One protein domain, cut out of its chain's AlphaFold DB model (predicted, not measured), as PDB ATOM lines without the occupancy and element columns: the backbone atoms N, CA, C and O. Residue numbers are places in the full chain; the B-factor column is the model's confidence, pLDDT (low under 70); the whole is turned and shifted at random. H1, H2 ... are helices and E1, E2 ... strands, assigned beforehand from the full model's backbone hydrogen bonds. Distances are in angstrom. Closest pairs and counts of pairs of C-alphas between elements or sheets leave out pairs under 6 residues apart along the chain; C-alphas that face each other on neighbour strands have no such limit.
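What this domain is: This is residues 4 to 118 of the 118 residues of an uncharacterized protein of Sphingomonas sp. (strain SKA58) (UniProt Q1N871). A strongly twisted sheet of five strands has helices H2 and H3 over one face, H2 by the E1 edge and H3 over E2 and E3, while the short helix H1 sits on the opposite face. The long link from H1 to H2, residues 12 to 34, passes round the E1 edge from one face to the other, and its residues 21 to 22 pair with E1. The printed part has 115 residues with three named helices and five named strands, in the order H1 H2 E1 E2 H3 E3 E4 E5. The sheet's order is E1, E2, E3, E4, E5, mixed, and the class is mixed, helices and strands. The whole is compact, with a radius of gyration of the C-alphas of 13.1 A and spans of 37 by 30 by 25 A.

How they stand to each other: Start at the hairpin of edge strand E1, residues 50 to 56, and E2, residues 59 to 65: they are antiparallel, with N 54 and O 62 2.9 A apart. E2 is parallel to E3, residues 92 to 97, where you find N 94 and O 63 at 2.8 A. E3, E4, residues 100 to 105, and edge strand E5, residues 114 to 117, form a meander, each strand the antiparallel neighbour of the one before; look at N 95 and O 102, 3.0 A, and N 116 and O 101, 3.0 A. H3, residues 74 to 86, joins E2 to E3 in a strand-helix-strand unit, two parallel neighbour strands with a helix between, and the crossover is right-handed. H3's height over the sheet is 9.9 A. On the same face is H2, residues 35 to 42, at a height of 9.2 A; it runs along the strands, at 8 degrees to E1 on the local plane, and its closest C-alphas to E1 are those of Leu 42 and Ala 50, 4.8 A. H2 and H3 are apart. On the opposite face is H1, residues 4 to 11, at a height of 8.3 A; the C-alphas of Leu 5 and Val 96 are its closest to E3, 7.4 A. In H1, H2 and H3 every O i to N i+4 pair is within hydrogen-bond range.

Where its parts are: Find C-alpha 4 at (102.010, 148.854, 90.834), where H1 begins; it and H2 each measure 10.5 A from first to last C-alpha. E1 runs 16.7 A from C-alpha 50 at (97.993, 154.475, 104.309), and E2 17.9 A. H3 measures 17.9 A, E3 16.0 A and E4 16.8 A. E5, 10.3 A long, ends at C-alpha 117, (99.582, 137.117, 93.377).

The domain as a whole: The C-alphas farthest apart are those of Thr 31 and Asn 111, 38.3 A. The printed part has no cut, and the link from H1 to H2 is long, 23 residues. Look at the B-factor column for residues 110 to 114 and residue 118: their pLDDT is under 70, against a mean of 87.7 over the printed part.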
ATOM      1  N   MET A   4     102.394 150.092  90.151       85.94
ATOM      2  CA  MET A   4     102.010 148.854  90.834       85.94
ATOM      3  C   MET A   4     100.768 149.020  91.715       85.94
ATOM      4  O   MET A   4      99.881 148.170  91.691       85.94
ATOM      5  N   LEU A   5     100.663 150.118  92.473       88.31
ATOM      6  CA  LEU A   5      99.506 150.349  93.338       88.31
ATOM      7  C   LEU A   5      98.229 150.570  92.514       88.31
ATOM      8  O   LEU A   5      97.175 150.043  92.863       88.31
ATOM      9  N   GLN A   6      98.343 151.275  91.384       91.25
ATOM     10  CA  GLN A   6      97.233 151.428  90.443       91.25
ATOM     11  C   GLN A   6      96.797 150.074  89.860       91.25
ATOM     12  O   GLN A   6      95.606 149.776  89.843       91.25
ATOM     13  N   GLY A   7      97.750 149.219  89.468       92.50
ATOM     14  CA  GLY A   7      97.451 147.870  88.978       92.50
ATOM     15  C   GLY A   7      96.677 147.017  89.990       92.50
ATOM     16  O   GLY A   7      95.766 146.278  89.612       92.50
ATOM     17  N   TRP A   8      96.970 147.163  91.286       93.94
ATOM     18  CA  TRP A   8      96.196 146.514  92.346       93.94
ATOM     19  C   TRP A   8      94.777 147.064  92.484       93.94
ATOM     20  O   TRP A   8      93.844 146.276  92.649       93.94
ATOM     21  N   PHE A   9      94.587 148.381  92.391       94.81
ATOM     22  CA  PHE A   9      93.246 148.973  92.411       94.81
ATOM     23  C   PHE A   9      92.396 148.503  91.233       94.81
ATOM     24  O   PHE A   9      91.225 148.178  91.426       94.81
ATOM     25  N   ASP A  10      92.990 148.386  90.046       94.69
ATOM     26  CA  ASP A  10      92.304 147.898  88.852       94.69
ATOM     27  C   ASP A  10      91.942 146.411  88.991       94.69
ATOM     28  O   ASP A  10      90.785 146.032  88.806       94.69
ATOM     29  N   ARG A  11      92.906 145.562  89.381       93.38
ATOM     30  CA  ARG A  11      92.706 144.108  89.524       93.38
ATOM     31  C   ARG A  11      91.659 143.756  90.577       93.38
ATOM     32  O   ARG A  11      90.893 142.816  90.383       93.38
ATOM     33  N   LEU A  12      91.650 144.480  91.695       93.38
ATOM     34  CA  LEU A  12      90.707 144.253  92.789       93.38
ATOM     35  C   LEU A  12      89.380 145.012  92.597       93.38
ATOM     36  O   LEU A  12      88.466 144.837  93.399       93.38
ATOM     37  N   GLY A  13      89.261 145.829  91.545       94.00
ATOM     38  CA  GLY A  13      88.031 146.530  91.170       94.00
ATOM     39  C   GLY A  13      87.772 147.853  91.897       94.00
ATOM     40  O   GLY A  13      86.734 148.465  91.665       94.00
ATOM     41  N   TYR A  14      88.694 148.340  92.730       95.12
ATOM     42  CA  TYR A  14      88.528 149.608  93.456       95.12
ATOM     43  C   TYR A  14      88.570 150.834  92.539       95.12
ATOM     44  O   TYR A  14      87.918 151.834  92.824       95.12
ATOM     45  N   SER A  15      89.265 150.753  91.401       94.50
ATOM     46  CA  SER A  15      89.284 151.835  90.407       94.50
ATOM     47  C   SER A  15      87.934 152.069  89.721       94.50
ATOM     48  O   SER A  15      87.753 153.102  89.078       94.50
ATOM     49  N   ALA A  16      86.985 151.130  89.832       94.44
ATOM     50  CA  ALA A  16      85.634 151.304  89.298       94.44
ATOM     51  C   ALA A  16      84.816 152.342  90.088       94.44
ATOM     52  O   ALA A  16      83.858 152.894  89.554       94.44
ATOM     53  N   GLU A  17      85.218 152.624  91.329       94.31
ATOM     54  CA  GLU A  17      84.531 153.496  92.286       94.31
ATOM     55  C   GLU A  17      85.522 154.562  92.811       94.31
ATOM     56  O   GLU A  17      85.942 154.542  93.972       94.31
ATOM     57  N   PRO A  18      85.980 155.492  91.948       92.75
ATOM     58  CA  PRO A  18      87.052 156.429  92.290       92.75
ATOM     59  C   PRO A  18      86.636 157.491  93.317       92.75
ATOM     60  O   PRO A  18      87.500 158.082  93.954       92.75
ATOM     61  N   ALA A  19      85.336 157.748  93.493       92.31
ATOM     62  CA  ALA A  19      84.845 158.715  94.477       92.31
ATOM     63  C   ALA A  19      84.984 158.206  95.923       92.31
ATOM     64  O   ALA A  19      85.006 159.001  96.860       92.31
ATOM     65  N   GLN A  20      85.075 156.889  96.084       94.81
ATOM     66  CA  GLN A  20      85.198 156.174  97.347       94.81
ATOM     67  C   GLN A  20      86.660 155.806  97.646       94.81
ATOM     68  O   GLN A  20      86.970 155.361  98.751       94.81
ATOM     69  N   LEU A  21      87.564 155.977  96.673       96.31
ATOM     70  CA  LEU A  21      88.986 155.664  96.780       96.31
ATOM     71  C   LEU A  21      89.806 156.923  97.093       96.31
ATOM     72  O   LEU A  21      90.207 157.675  96.205       96.31
ATOM     73  N   HIS A  22      90.114 157.122  98.372       96.00
ATOM     74  CA  HIS A  22      90.884 158.269  98.852       96.00
ATOM     75  C   HIS A  22      92.377 157.961  98.836       96.00
ATOM     76  O   HIS A  22      92.820 156.998  99.461       96.00
ATOM     77  N   LEU A  23      93.158 158.792  98.147       94.44
ATOM     78  CA  LEU A  23      94.590 158.557  97.912       94.44
ATOM     79  C   LEU A  23      95.496 159.564  98.619       94.44
ATOM     80  O   LEU A  23      96.655 159.272  98.905       94.44
ATOM     81  N   ARG A  24      94.991 160.776  98.860       92.62
ATOM     82  CA  ARG A  24      95.742 161.880  99.459       92.62
ATOM     83  C   ARG A  24      94.863 162.611 100.455       92.62
ATOM     84  O   ARG A  24      93.651 162.684 100.283       92.62
ATOM     85  N   THR A  25      95.486 163.203 101.464       93.06
ATOM     86  CA  THR A  25      94.803 164.011 102.485       93.06
ATOM     87  C   THR A  25      93.976 165.148 101.887       93.06
ATOM     88  O   THR A  25      92.873 165.423 102.364       93.06
ATOM     89  N   ASP A  26      94.500 165.780 100.839       91.81
ATOM     90  CA  ASP A  26      93.927 166.982 100.224       91.81
ATOM     91  C   ASP A  26      92.726 166.667  99.323       91.81
ATOM     92  O   ASP A  26      91.899 167.540  99.074       91.81
ATOM     93  N   ASP A  27      92.602 165.411  98.886       90.38
ATOM     94  CA  ASP A  27      91.507 164.949  98.029       90.38
ATOM     95  C   ASP A  27      90.271 164.535  98.848       90.38
ATOM     96  O   ASP A  27      89.190 164.347  98.292       90.38
ATOM     97  N   VAL A  28      90.400 164.421 100.176       94.50
ATOM     98  CA  VAL A  28      89.288 164.086 101.074       94.50
ATOM     99  C   VAL A  28      88.376 165.310 101.233       94.50
ATOM    100  O   VAL A  28      88.835 166.327 101.761       94.50
ATOM    101  N   PRO A  29      87.080 165.242 100.870       93.00
ATOM    102  CA  PRO A  29      86.156 166.361 101.048       93.00
ATOM    103  C   PRO A  29      85.942 166.716 102.524       93.00
ATOM    104  O   PRO A  29      85.729 165.835 103.354       93.00
ATOM    105  N   ASP A  30      85.891 168.010 102.858       93.38
ATOM    106  CA  ASP A  30      85.574 168.472 104.225       93.38
ATOM    107  C   ASP A  30      84.175 168.053 104.698       93.38
ATOM    108  O   ASP A  30      83.919 167.956 105.895       93.38
ATOM    109  N   THR A  31      83.262 167.799 103.759       93.75
ATOM    110  CA  THR A  31      81.903 167.320 104.035       93.75
ATOM    111  C   THR A  31      81.842 165.823 104.338       93.75
ATOM    112  O   THR A  31      80.776 165.330 104.708       93.75
ATOM    113  N   HIS A  32      82.948 165.087 104.183       93.75
ATOM    114  CA  HIS A  32      82.977 163.654 104.436       93.75
ATOM    115  C   HIS A  32      82.827 163.367 105.946       93.75
ATOM    116  O   HIS A  32      83.580 163.932 106.744       93.75
ATOM    117  N   PRO A  33      81.927 162.456 106.379       92.12
ATOM    118  CA  PRO A  33      81.675 162.204 107.806       92.12
ATOM    119  C   PRO A  33      82.918 161.792 108.611       92.12
ATOM    120  O   PRO A  33      83.009 162.078 109.801       92.12
ATOM    121  N   TYR A  34      83.879 161.150 107.943       93.25
ATOM    122  CA  TYR A  34      85.164 160.703 108.500       93.25
ATOM    123  C   TYR A  34      86.368 161.479 107.944       93.25
ATOM    124  O   TYR A  34      87.461 160.923 107.836       93.25
ATOM    125  N   ALA A  35      86.193 162.736 107.517       94.38
ATOM    126  CA  ALA A  35      87.260 163.504 106.864       94.38
ATOM    127  C   ALA A  35      88.549 163.568 107.704       94.38
ATOM    128  O   ALA A  35      89.648 163.366 107.184       94.38
ATOM    129  N   LEU A  36      88.423 163.803 109.015       92.88
ATOM    130  CA  LEU A  36      89.566 163.881 109.925       92.88
ATOM    131  C   LEU A  36      90.306 162.541 110.022       92.88
ATOM    132  O   LEU A  36      91.535 162.502 110.006       92.88
ATOM    133  N   GLU A  37      89.571 161.437 110.115       92.94
ATOM    134  CA  GLU A  37      90.134 160.095 110.203       92.94
ATOM    135  C   GLU A  37      90.781 159.646 108.898       92.94
ATOM    136  O   GLU A  37      91.886 159.110 108.945       92.94
ATOM    137  N   LEU A  38      90.141 159.892 107.752       94.44
ATOM    138  CA  LEU A  38      90.713 159.607 106.436       94.44
ATOM    139  C   LEU A  38      92.038 160.347 106.253       94.44
ATOM    140  O   LEU A  38      93.051 159.724 105.939       94.44
ATOM    141  N   ARG A  39      92.069 161.650 106.555       95.19
ATOM    142  CA  ARG A  39      93.300 162.452 106.491       95.19
ATOM    143  C   ARG A  39      94.374 161.929 107.437       95.19
ATOM    144  O   ARG A  39      95.522 161.794 107.038       95.19
ATOM    145  N   ALA A  40      94.010 161.570 108.666       92.38
ATOM    146  CA  ALA A  40      94.961 161.007 109.620       92.38
ATOM    147  C   ALA A  40      95.520 159.640 109.180       92.38
ATOM    148  O   ALA A  40      96.668 159.325 109.490       92.38
ATOM    149  N   MET A  41      94.724 158.818 108.484       93.12
ATOM    150  CA  MET A  41      95.179 157.540 107.926       93.12
ATOM    151  C   MET A  41      96.115 157.740 106.732       93.12
ATOM    152  O   MET A  41      97.119 157.036 106.653       93.12
ATOM    153  N   LEU A  42      95.796 158.692 105.851       94.31
ATOM    154  CA  LEU A  42      96.535 159.007 104.621       94.31
ATOM    155  C   LEU A  42      97.776 159.885 104.841       94.31
ATOM    156  O   LEU A  42      98.545 160.092 103.910       94.31
ATOM    157  N   SER A  43      97.967 160.430 106.044       92.56
ATOM    158  CA  SER A  43      99.136 161.252 106.364       92.56
ATOM    159  C   SER A  43     100.419 160.425 106.253       92.56
ATOM    160  O   SER A  43     100.549 159.404 106.935       92.56
ATOM    161  N   ASP A  44     101.377 160.879 105.440       85.62
ATOM    162  CA  ASP A  44     102.664 160.193 105.222       85.62
ATOM    163  C   ASP A  44     103.526 160.125 106.500       85.62
ATOM    164  O   ASP A  44     104.270 159.170 106.711       85.62
ATOM    165  N   ASP A  45     103.408 161.123 107.376       83.56
ATOM    166  CA  ASP A  45     104.008 161.168 108.719       83.56
ATOM    167  C   ASP A  45     103.113 160.523 109.797       83.56
ATOM    168  O   ASP A  45     103.474 160.431 110.976       83.56
ATOM    169  N   GLY A  46     101.926 160.071 109.394       81.81
ATOM    170  CA  GLY A  46     100.944 159.442 110.250       81.81
ATOM    171  C   GLY A  46     101.362 158.033 110.649       81.81
ATOM    172  O   GLY A  46     102.008 157.292 109.920       81.81
ATOM    173  N   ALA A  47     100.908 157.599 111.821       83.12
ATOM    174  CA  ALA A  47     101.259 156.281 112.350       83.12
ATOM    175  C   ALA A  47     100.617 155.086 111.608       83.12
ATOM    176  O   ALA A  47     100.848 153.943 112.004       83.12
ATOM    177  N   ILE A  48      99.763 155.342 110.611       89.94
ATOM    178  CA  ILE A  48      99.223 154.322 109.701       89.94
ATOM    179  C   ILE A  48      99.930 154.401 108.346       89.94
ATOM    180  O   ILE A  48     100.297 153.350 107.825       89.94
ATOM    181  N   GLY A  49     100.141 155.608 107.801       89.94
ATOM    182  CA  GLY A  49     100.821 155.800 106.516       89.94
ATOM    183  C   GLY A  49     100.115 155.078 105.367       89.94
ATOM    184  O   GLY A  49     100.758 154.402 104.562       89.94
ATOM    185  N   ALA A  50      98.779 155.129 105.342       93.94
ATOM    186  CA  ALA A  50      97.993 154.475 104.309       93.94
ATOM    187  C   ALA A  50      98.288 155.105 102.947       93.94
ATOM    188  O   ALA A  50      98.325 156.323 102.806       93.94
ATOM    189  N   ARG A  51      98.451 154.262 101.929       94.19
ATOM    190  CA  ARG A  51      98.587 154.696 100.533       94.19
ATOM    191  C   ARG A  51      97.242 154.967  99.880       94.19
ATOM    192  O   ARG A  51      97.171 155.732  98.926       94.19
ATOM    193  N   ALA A  52      96.204 154.306 100.380       95.56
ATOM    194  CA  ALA A  52      94.830 154.570 100.012       95.56
ATOM    195  C   ALA A  52      93.883 154.079 101.103       95.56
ATOM    196  O   ALA A  52      94.192 153.142 101.847       95.56
ATOM    197  N   VAL A  53      92.705 154.682 101.154       96.19
ATOM    198  CA  VAL A  53      91.582 154.200 101.949       96.19
ATOM    199  C   VAL A  53      90.360 154.162 101.051       96.19
ATOM    200  O   VAL A  53      90.016 155.168 100.440       96.19
ATOM    201  N   PHE A  54      89.714 153.006 100.978       96.44
ATOM    202  CA  PHE A  54      88.438 152.851 100.300       96.44
ATOM    203  C   PHE A  54      87.308 152.871 101.326       96.44
ATOM    204  O   PHE A  54      87.358 152.139 102.326       96.44
ATOM    205  N   ASP A  55      86.304 153.707 101.085       94.31
ATOM    206  CA  ASP A  55      85.081 153.743 101.876       94.31
ATOM    207  C   ASP A  55      83.933 152.983 101.204       94.31
ATOM    208  O   ASP A  55      83.913 152.751  99.999       94.31
ATOM    209  N   VAL A  56      82.982 152.538 102.017       92.31
ATOM    210  CA  VAL A  56      81.713 151.983 101.555       92.31
ATOM    211  C   VAL A  56      80.623 152.832 102.176       92.31
ATOM    212  O   VAL A  56      80.511 152.900 103.400       92.31
ATOM    213  N   GLU A  57      79.847 153.501 101.325       90.19
ATOM    214  CA  GLU A  57      78.777 154.412 101.746       90.19
ATOM    215  C   GLU A  57      79.280 155.495 102.726       90.19
ATOM    216  O   GLU A  57      78.597 155.863 103.684       90.19
ATOM    217  N   GLY A  58      80.500 156.003 102.500       90.06
ATOM    218  CA  GLY A  58      81.115 157.040 103.329       90.06
ATOM    219  C   GLY A  58      81.707 156.537 104.646       90.06
ATOM    220  O   GLY A  58      82.123 157.349 105.471       90.06
ATOM    221  N   VAL A  59      81.761 155.220 104.877       92.44
ATOM    222  CA  VAL A  59      82.436 154.616 106.034       92.44
ATOM    223  C   VAL A  59      83.732 153.956 105.567       92.44
ATOM    224  O   VAL A  59      83.668 153.040 104.744       92.44
ATOM    225  N   PRO A  60      84.915 154.360 106.070       94.44
ATOM    226  CA  PRO A  60      86.152 153.702 105.670       94.44
ATOM    227  C   PRO A  60      86.106 152.192 105.977       94.44
ATOM    228  O   PRO A  60      85.575 151.742 106.995       94.44
ATOM    229  N   ALA A  61      86.594 151.384 105.035       94.00
ATOM    230  CA  ALA A  61      86.389 149.936 105.051       94.00
ATOM    231  C   ALA A  61      87.668 149.159 104.734       94.00
ATOM    232  O   ALA A  61      87.970 148.170 105.414       94.00
ATOM    233  N   VAL A  62      88.438 149.623 103.749       95.25
ATOM    234  CA  VAL A  62      89.670 148.967 103.298       95.25
ATOM    235  C   VAL A  62      90.817 149.961 103.342       95.25
ATOM    236  O   VAL A  62      90.717 151.056 102.800       95.25
ATOM    237  N   VAL A  63      91.916 149.577 103.987       95.12
ATOM    238  CA  VAL A  63      93.115 150.413 104.108       95.12
ATOM    239  C   VAL A  63      94.267 149.741 103.380       95.12
ATOM    240  O   VAL A  63      94.656 148.628 103.730       95.12
ATOM    241  N   PHE A  64      94.834 150.429 102.396       94.69
ATOM    242  CA  PHE A  64      96.015 149.982 101.669       94.69
ATOM    243  C   PHE A  64      97.255 150.576 102.307       94.69
ATOM    244  O   PHE A  64      97.351 151.786 102.505       94.69
ATOM    245  N   VAL A  65      98.227 149.729 102.598       92.94
ATOM    246  CA  VAL A  65      99.520 150.110 103.169       92.94
ATOM    247  C   VAL A  65     100.621 149.536 102.292       92.94
ATOM    248  O   VAL A  65     100.453 148.481 101.689       92.94
ATOM    249  N   SER A  66     101.735 150.253 102.185       86.56
ATOM    250  CA  SER A  66     102.906 149.781 101.446       86.56
ATOM    251  C   SER A  66     104.165 150.387 102.045       86.56
ATOM    252  O   SER A  66     104.235 151.609 102.233       86.56
ATOM    253  N   HIS A  67     105.140 149.529 102.337       80.12
ATOM    254  CA  HIS A  67     106.398 149.896 102.974       80.12
ATOM    255  C   HIS A  67     107.590 149.472 102.107       80.12
ATOM    256  O   HIS A  67     108.247 148.481 102.402       80.12
ATOM    257  N   ASP A  68     107.885 150.236 101.052       76.81
ATOM    258  CA  ASP A  68     109.042 150.018 100.162       76.81
ATOM    259  C   ASP A  68     109.167 148.559  99.680       76.81
ATOM    260  O   ASP A  68     110.235 147.948  99.735       76.81
ATOM    261  N   ASP A  69     108.030 147.976  99.291       74.75
ATOM    262  CA  ASP A  69     107.877 146.578  98.867       74.75
ATOM    263  C   ASP A  69     108.262 145.518  99.919       74.75
ATOM    264  O   ASP A  69     108.257 144.317  99.642       74.75
ATOM    265  N   GLN A  70     108.537 145.931 101.159       81.06
ATOM    266  CA  GLN A  70     108.785 145.028 102.272       81.06
ATOM    267  C   GLN A  70     107.483 144.621 102.966       81.06
ATOM    268  O   GLN A  70     106.602 145.456 103.188       81.06
ATOM    269  N   PRO A  71     107.373 143.351 103.394       82.19
ATOM    270  CA  PRO A  71     106.305 142.921 104.276       82.19
ATOM    271  C   PRO A  71     106.216 143.765 105.538       82.19
ATOM    272  O   PRO A  71     107.221 143.962 106.227       82.19
ATOM    273  N   LEU A  72     104.997 144.152 105.921       85.62
ATOM    274  CA  LEU A  72     104.789 144.690 107.256       85.62
ATOM    275  C   LEU A  72     105.235 143.674 108.309       85.62
ATOM    276  O   LEU A  72     104.764 142.531 108.359       85.62
ATOM    277  N   SER A  73     106.106 144.119 109.212       86.06
ATOM    278  CA  SER A  73     106.413 143.351 110.409       86.06
ATOM    279  C   SER A  73     105.155 143.182 111.262       86.06
ATOM    280  O   SER A  73     104.205 143.974 111.224       86.06
ATOM    281  N   ARG A  74     105.156 142.149 112.105       84.00
ATOM    282  CA  ARG A  74     104.041 141.873 113.015       84.00
ATOM    283  C   ARG A  74     103.719 143.061 113.928       84.00
ATOM    284  O   ARG A  74     102.547 143.290 114.222       84.00
ATOM    285  N   ASP A  75     104.733 143.796 114.368       86.12
ATOM    286  CA  ASP A  75     104.572 144.922 115.290       86.12
ATOM    287  C   ASP A  75     104.029 146.168 114.586       86.12
ATOM    288  O   ASP A  75     103.134 146.829 115.123       86.12
ATOM    289  N   GLN A  76     104.463 146.428 113.347       88.00
ATOM    290  CA  GLN A  76     103.860 147.458 112.493       88.00
ATOM    291  C   GLN A  76     102.382 147.141 112.236       88.00
ATOM    292  O   GLN A  76     101.510 147.971 112.501       88.00
ATOM    293  N   LEU A  77     102.077 145.904 111.833       87.88
ATOM    294  CA  LEU A  77     100.702 145.470 111.596       87.88
ATOM    295  C   LEU A  77      99.838 145.563 112.863       87.88
ATOM    296  O   LEU A  77      98.689 145.990 112.795       87.88
ATOM    297  N   ASN A  78     100.361 145.182 114.031       86.94
ATOM    298  CA  ASN A  78      99.625 145.308 115.292       86.94
ATOM    299  C   ASN A  78      99.353 146.774 115.649       86.94
ATOM    300  O   ASN A  78      98.251 147.083 116.097       86.94
ATOM    301  N   THR A  79     100.317 147.667 115.422       87.81
ATOM    302  CA  THR A  79     100.149 149.111 115.637       87.81
ATOM    303  C   THR A  79      99.045 149.679 114.745       87.81
ATOM    304  O   THR A  79      98.138 150.352 115.239       87.81
ATOM    305  N   ILE A  80      99.076 149.353 113.449       89.94
ATOM    306  CA  ILE A  80      98.048 149.753 112.479       89.94
ATOM    307  C   ILE A  80      96.678 149.225 112.920       89.94
ATOM    308  O   ILE A  80      95.727 149.994 113.070       89.94
ATOM    309  N   ARG A  81      96.590 147.924 113.227       88.81
ATOM    310  CA  ARG A  81      95.352 147.282 113.689       88.81
ATOM    311  C   ARG A  81      94.780 147.945 114.929       88.81
ATOM    312  O   ARG A  81      93.584 148.198 114.957       88.81
ATOM    313  N   GLN A  82      95.595 148.235 115.941       85.25
ATOM    314  CA  GLN A  82      95.126 148.881 117.169       85.25
ATOM    315  C   GLN A  82      94.480 150.238 116.884       85.25
ATOM    316  O   GLN A  82      93.439 150.549 117.460       85.25
ATOM    317  N   ARG A  83      95.056 151.028 115.974       85.31
ATOM    318  CA  ARG A  83      94.546 152.362 115.629       85.31
ATOM    319  C   ARG A  83      93.235 152.296 114.856       85.31
ATOM    320  O   ARG A  83      92.291 152.995 115.215       85.31
ATOM    321  N   ILE A  84      93.170 151.426 113.851       86.88
ATOM    322  CA  ILE A  84      91.961 151.221 113.048       86.88
ATOM    323  C   ILE A  84      90.838 150.632 113.915       86.88
ATOM    324  O   ILE A  84      89.713 151.131 113.906       86.88
ATOM    325  N   TRP A  85      91.151 149.602 114.708       79.69
ATOM    326  CA  TRP A  85      90.193 148.890 115.553       79.69
ATOM    327  C   TRP A  85      89.591 149.776 116.642       79.69
ATOM    328  O   TRP A  85      88.378 149.774 116.826       79.69
ATOM    329  N   ASN A  86      90.417 150.559 117.346       73.69
ATOM    330  CA  ASN A  86      89.956 151.394 118.459       73.69
ATOM    331  C   ASN A  86      88.902 152.428 118.028       73.69
ATOM    332  O   ASN A  86      88.066 152.840 118.825       73.69
ATOM    333  N   LYS A  87      88.923 152.827 116.756       75.25
ATOM    334  CA  LYS A  87      87.981 153.789 116.185       75.25
ATOM    335  C   LYS A  87      86.927 153.148 115.267       75.25
ATOM    336  O   LYS A  87      86.109 153.866 114.710       75.25
ATOM    337  N   SER A  88      86.930 151.816 115.122       75.00
ATOM    338  CA  SER A  88      86.068 151.065 114.189       75.00
ATOM    339  C   SER A  88      86.117 151.590 112.743       75.00
ATOM    340  O   SER A  88      85.094 151.640 112.072       75.00
ATOM    341  N   LEU A  89      87.303 151.999 112.276       78.94
ATOM    342  CA  LEU A  89      87.455 152.766 111.028       78.94
ATOM    343  C   LEU A  89      87.612 151.946 109.761       78.94
ATOM    344  O   LEU A  89      87.549 152.522 108.694       78.94
ATOM    345  N   ALA A  90      87.927 150.662 109.856       86.94
ATOM    346  CA  ALA A  90      88.042 149.789 108.697       86.94
ATOM    347  C   ALA A  90      87.974 148.333 109.154       86.94
ATOM    348  O   ALA A  90      88.139 148.013 110.340       86.94
ATOM    349  N   THR A  91      87.750 147.435 108.203       86.88
ATOM    350  CA  THR A  91      87.603 145.998 108.450       86.88
ATOM    351  C   THR A  91      88.761 145.196 107.864       86.88
ATOM    352  O   THR A  91      89.149 144.179 108.455       86.88
ATOM    353  N   VAL A  92      89.371 145.686 106.782       90.19
ATOM    354  CA  VAL A  92      90.463 145.023 106.057       90.19
ATOM    355  C   VAL A  92      91.665 145.954 105.903       90.19
ATOM    356  O   VAL A  92      91.524 147.139 105.610       90.19
ATOM    357  N   VAL A  93      92.859 145.394 106.089       91.88
ATOM    358  CA  VAL A  93      94.134 146.001 105.698       91.88
ATOM    359  C   VAL A  93      94.704 145.186 104.545       91.88
ATOM    360  O   VAL A  93      94.791 143.963 104.653       91.88
ATOM    361  N   ILE A  94      95.098 145.851 103.465       93.69
ATOM    362  CA  ILE A  94      95.795 145.240 102.334       93.69
ATOM    363  C   ILE A  94      97.238 145.739 102.352       93.69
ATOM    364  O   ILE A  94      97.495 146.925 102.154       93.69
ATOM    365  N   ASP A  95      98.166 144.825 102.625       92.50
ATOM    366  CA  ASP A  95      99.606 145.081 102.578       92.50
ATOM    367  C   ASP A  95     100.121 144.818 101.160       92.50
ATOM    368  O   ASP A  95     100.189 143.661 100.734       92.50
ATOM    369  N   VAL A  96     100.417 145.892 100.426       90.44
ATOM    370  CA  VAL A  96     100.853 145.872  99.023       90.44
ATOM    371  C   VAL A  96     102.380 145.891  98.949       90.44
ATOM    372  O   VAL A  96     103.025 146.818  99.451       90.44
ATOM    373  N   ARG A  97     102.946 144.881  98.282       88.50
ATOM    374  CA  ARG A  97     104.385 144.603  98.192       88.50
ATOM    375  C   ARG A  97     104.755 144.300  96.744       88.50
ATOM    376  O   ARG A  97     104.763 143.142  96.333       88.50
ATOM    377  N   GLY A  98     105.001 145.339  95.958       85.38
ATOM    378  CA  GLY A  98     105.219 145.205  94.525       85.38
ATOM    379  C   GLY A  98     104.127 144.391  93.822       85.38
ATOM    380  O   GLY A  98     102.981 144.832  93.707       85.38
ATOM    381  N   ASP A  99     104.499 143.192  93.376       87.38
ATOM    382  CA  ASP A  99     103.665 142.242  92.637       87.38
ATOM    383  C   ASP A  99     102.804 141.316  93.518       87.38
ATOM    384  O   ASP A  99     102.029 140.516  92.998       87.38
ATOM    385  N   THR A 100     102.879 141.440  94.843       89.62
ATOM    386  CA  THR A 100     102.041 140.675  95.779       89.62
ATOM    387  C   THR A 100     101.211 141.596  96.666       89.62
ATOM    388  O   THR A 100     101.613 142.714  97.006       89.62
ATOM    389  N   ALA A 101     100.034 141.123  97.073       91.19
ATOM    390  CA  ALA A 101      99.205 141.802  98.058       91.19
ATOM    391  C   ALA A 101      98.662 140.800  99.071       91.19
ATOM    392  O   ALA A 101      98.252 139.687  98.738       91.19
ATOM    393  N   VAL A 102      98.648 141.198 100.339       91.38
ATOM    394  CA  VAL A 102      98.154 140.346 101.420       91.38
ATOM    395  C   VAL A 102      96.965 141.014 102.088       91.38
ATOM    396  O   VAL A 102      97.108 142.051 102.738       91.38
ATOM    397  N   ALA A 103      95.799 140.381 101.974       91.88
ATOM    398  CA  ALA A 103      94.597 140.808 102.669       91.88
ATOM    399  C   ALA A 103      94.607 140.274 104.107       91.88
ATOM    400  O   ALA A 103      94.780 139.080 104.375       91.88
ATOM    401  N   LEU A 104      94.443 141.190 105.059       90.00
ATOM    402  CA  LEU A 104      94.525 140.923 106.486       90.00
ATOM    403  C   LEU A 104      93.303 141.519 107.186       90.00
ATOM    404  O   LEU A 104      93.000 142.700 107.003       90.00
ATOM    405  N   PRO A 105      92.632 140.778 108.082       88.81
ATOM    406  CA  PRO A 105      91.599 141.374 108.909       88.81
ATOM    407  C   PRO A 105      92.222 142.380 109.879       88.81
ATOM    408  O   PRO A 105      93.314 142.157 110.425       88.81
ATOM    409  N   VAL A 106      91.496 143.464 110.157       85.62
ATOM    410  CA  VAL A 106      91.855 144.419 111.219       85.62
ATOM    411  C   VAL A 106      91.796 143.735 112.587       85.62
ATOM    412  O   VAL A 106      92.662 143.937 113.441       85.62
ATOM    413  N   ARG A 107      90.816 142.845 112.787       81.44
ATOM    414  CA  ARG A 107      90.768 141.976 113.967       81.44
ATOM    415  C   ARG A 107      91.869 140.927 113.890       81.44
ATOM    416  O   ARG A 107      92.072 140.279 112.866       81.44
ATOM    417  N   ARG A 108      92.534 140.675 115.016       72.44
ATOM    418  CA  ARG A 108      93.496 139.578 115.121       72.44
ATOM    419  C   ARG A 108      92.760 138.239 115.225       72.44
ATOM    420  O   ARG A 108      92.430 137.790 116.319       72.44
ATOM    421  N   LEU A 109      92.531 137.605 114.083       71.25
ATOM    422  CA  LEU A 109      92.013 136.241 113.978       71.25
ATOM    423  C   LEU A 109      93.177 135.258 113.774       71.25
ATOM    424  O   LEU A 109      94.193 135.600 113.167       71.25
ATOM    425  N   LYS A 110      93.065 134.037 114.306       65.38
ATOM    426  CA  LYS A 110      94.052 132.978 114.034       65.38
ATOM    427  C   LYS A 110      93.869 132.504 112.582       65.38
ATOM    428  O   LYS A 110      92.744 132.212 112.202       65.38
ATOM    429  N   ASN A 111      94.958 132.418 111.811       61.25
ATOM    430  CA  ASN A 111      95.009 131.859 110.445       61.25
ATOM    431  C   ASN A 111      94.105 132.532 109.386       61.25
ATOM    432  O   ASN A 111      93.703 131.877 108.436       61.25
ATOM    433  N   ALA A 112      93.780 133.818 109.526       62.44
ATOM    434  CA  ALA A 112      92.855 134.524 108.624       62.44
ATOM    435  C   ALA A 112      93.556 135.384 107.553       62.44
ATOM    436  O   ALA A 112      93.028 136.417 107.158       62.44
ATOM    437  N   GLN A 113      94.781 135.028 107.168       68.56
ATOM    438  CA  GLN A 113      95.514 135.734 106.117       68.56
ATOM    439  C   GLN A 113      95.211 135.087 104.767       68.56
ATOM    440  O   GLN A 113      95.301 133.866 104.653       68.56
ATOM    441  N   GLU A 114      94.928 135.907 103.758       69.88
ATOM    442  CA  GLU A 114      94.813 135.479 102.364       69.88
ATOM    443  C   GLU A 114      95.959 136.098 101.548       69.88
ATOM    444  O   GLU A 114      96.314 137.264 101.749       69.88
ATOM    445  N   HIS A 115      96.595 135.292 100.695       72.00
ATOM    446  CA  HIS A 115      97.729 135.694  99.859       72.00
ATOM    447  C   HIS A 115      97.265 135.810  98.409       72.00
ATOM    448  O   HIS A 115      96.603 134.893  97.923       72.00
ATOM    449  N   LEU A 116      97.595 136.920  97.751       74.44
ATOM    450  CA  LEU A 116      97.183 137.221  96.384       74.44
ATOM    451  C   LEU A 116      98.420 137.550  95.537       74.44
ATOM    452  O   LEU A 116      99.226 138.398  95.926       74.44
ATOM    453  N   ASP A 117      98.513 136.925  94.365       73.25
ATOM    454  CA  ASP A 117      99.582 137.117  93.377       73.25
ATOM    455  C   ASP A 117      99.028 137.823  92.120       73.25
ATOM    456  O   ASP A 117      97.844 137.647  91.780       73.25
ATOM    457  N   LEU A 118      99.852 138.637  91.441       52.25
ATOM    458  CA  LEU A 118      99.504 139.345  90.195       52.25
ATOM    459  C   LEU A 118      99.587 138.460  88.944       52.25
ATOM    460  O   LEU A 118     100.643 137.841  88.703       52.25
TER     461      LEU A 118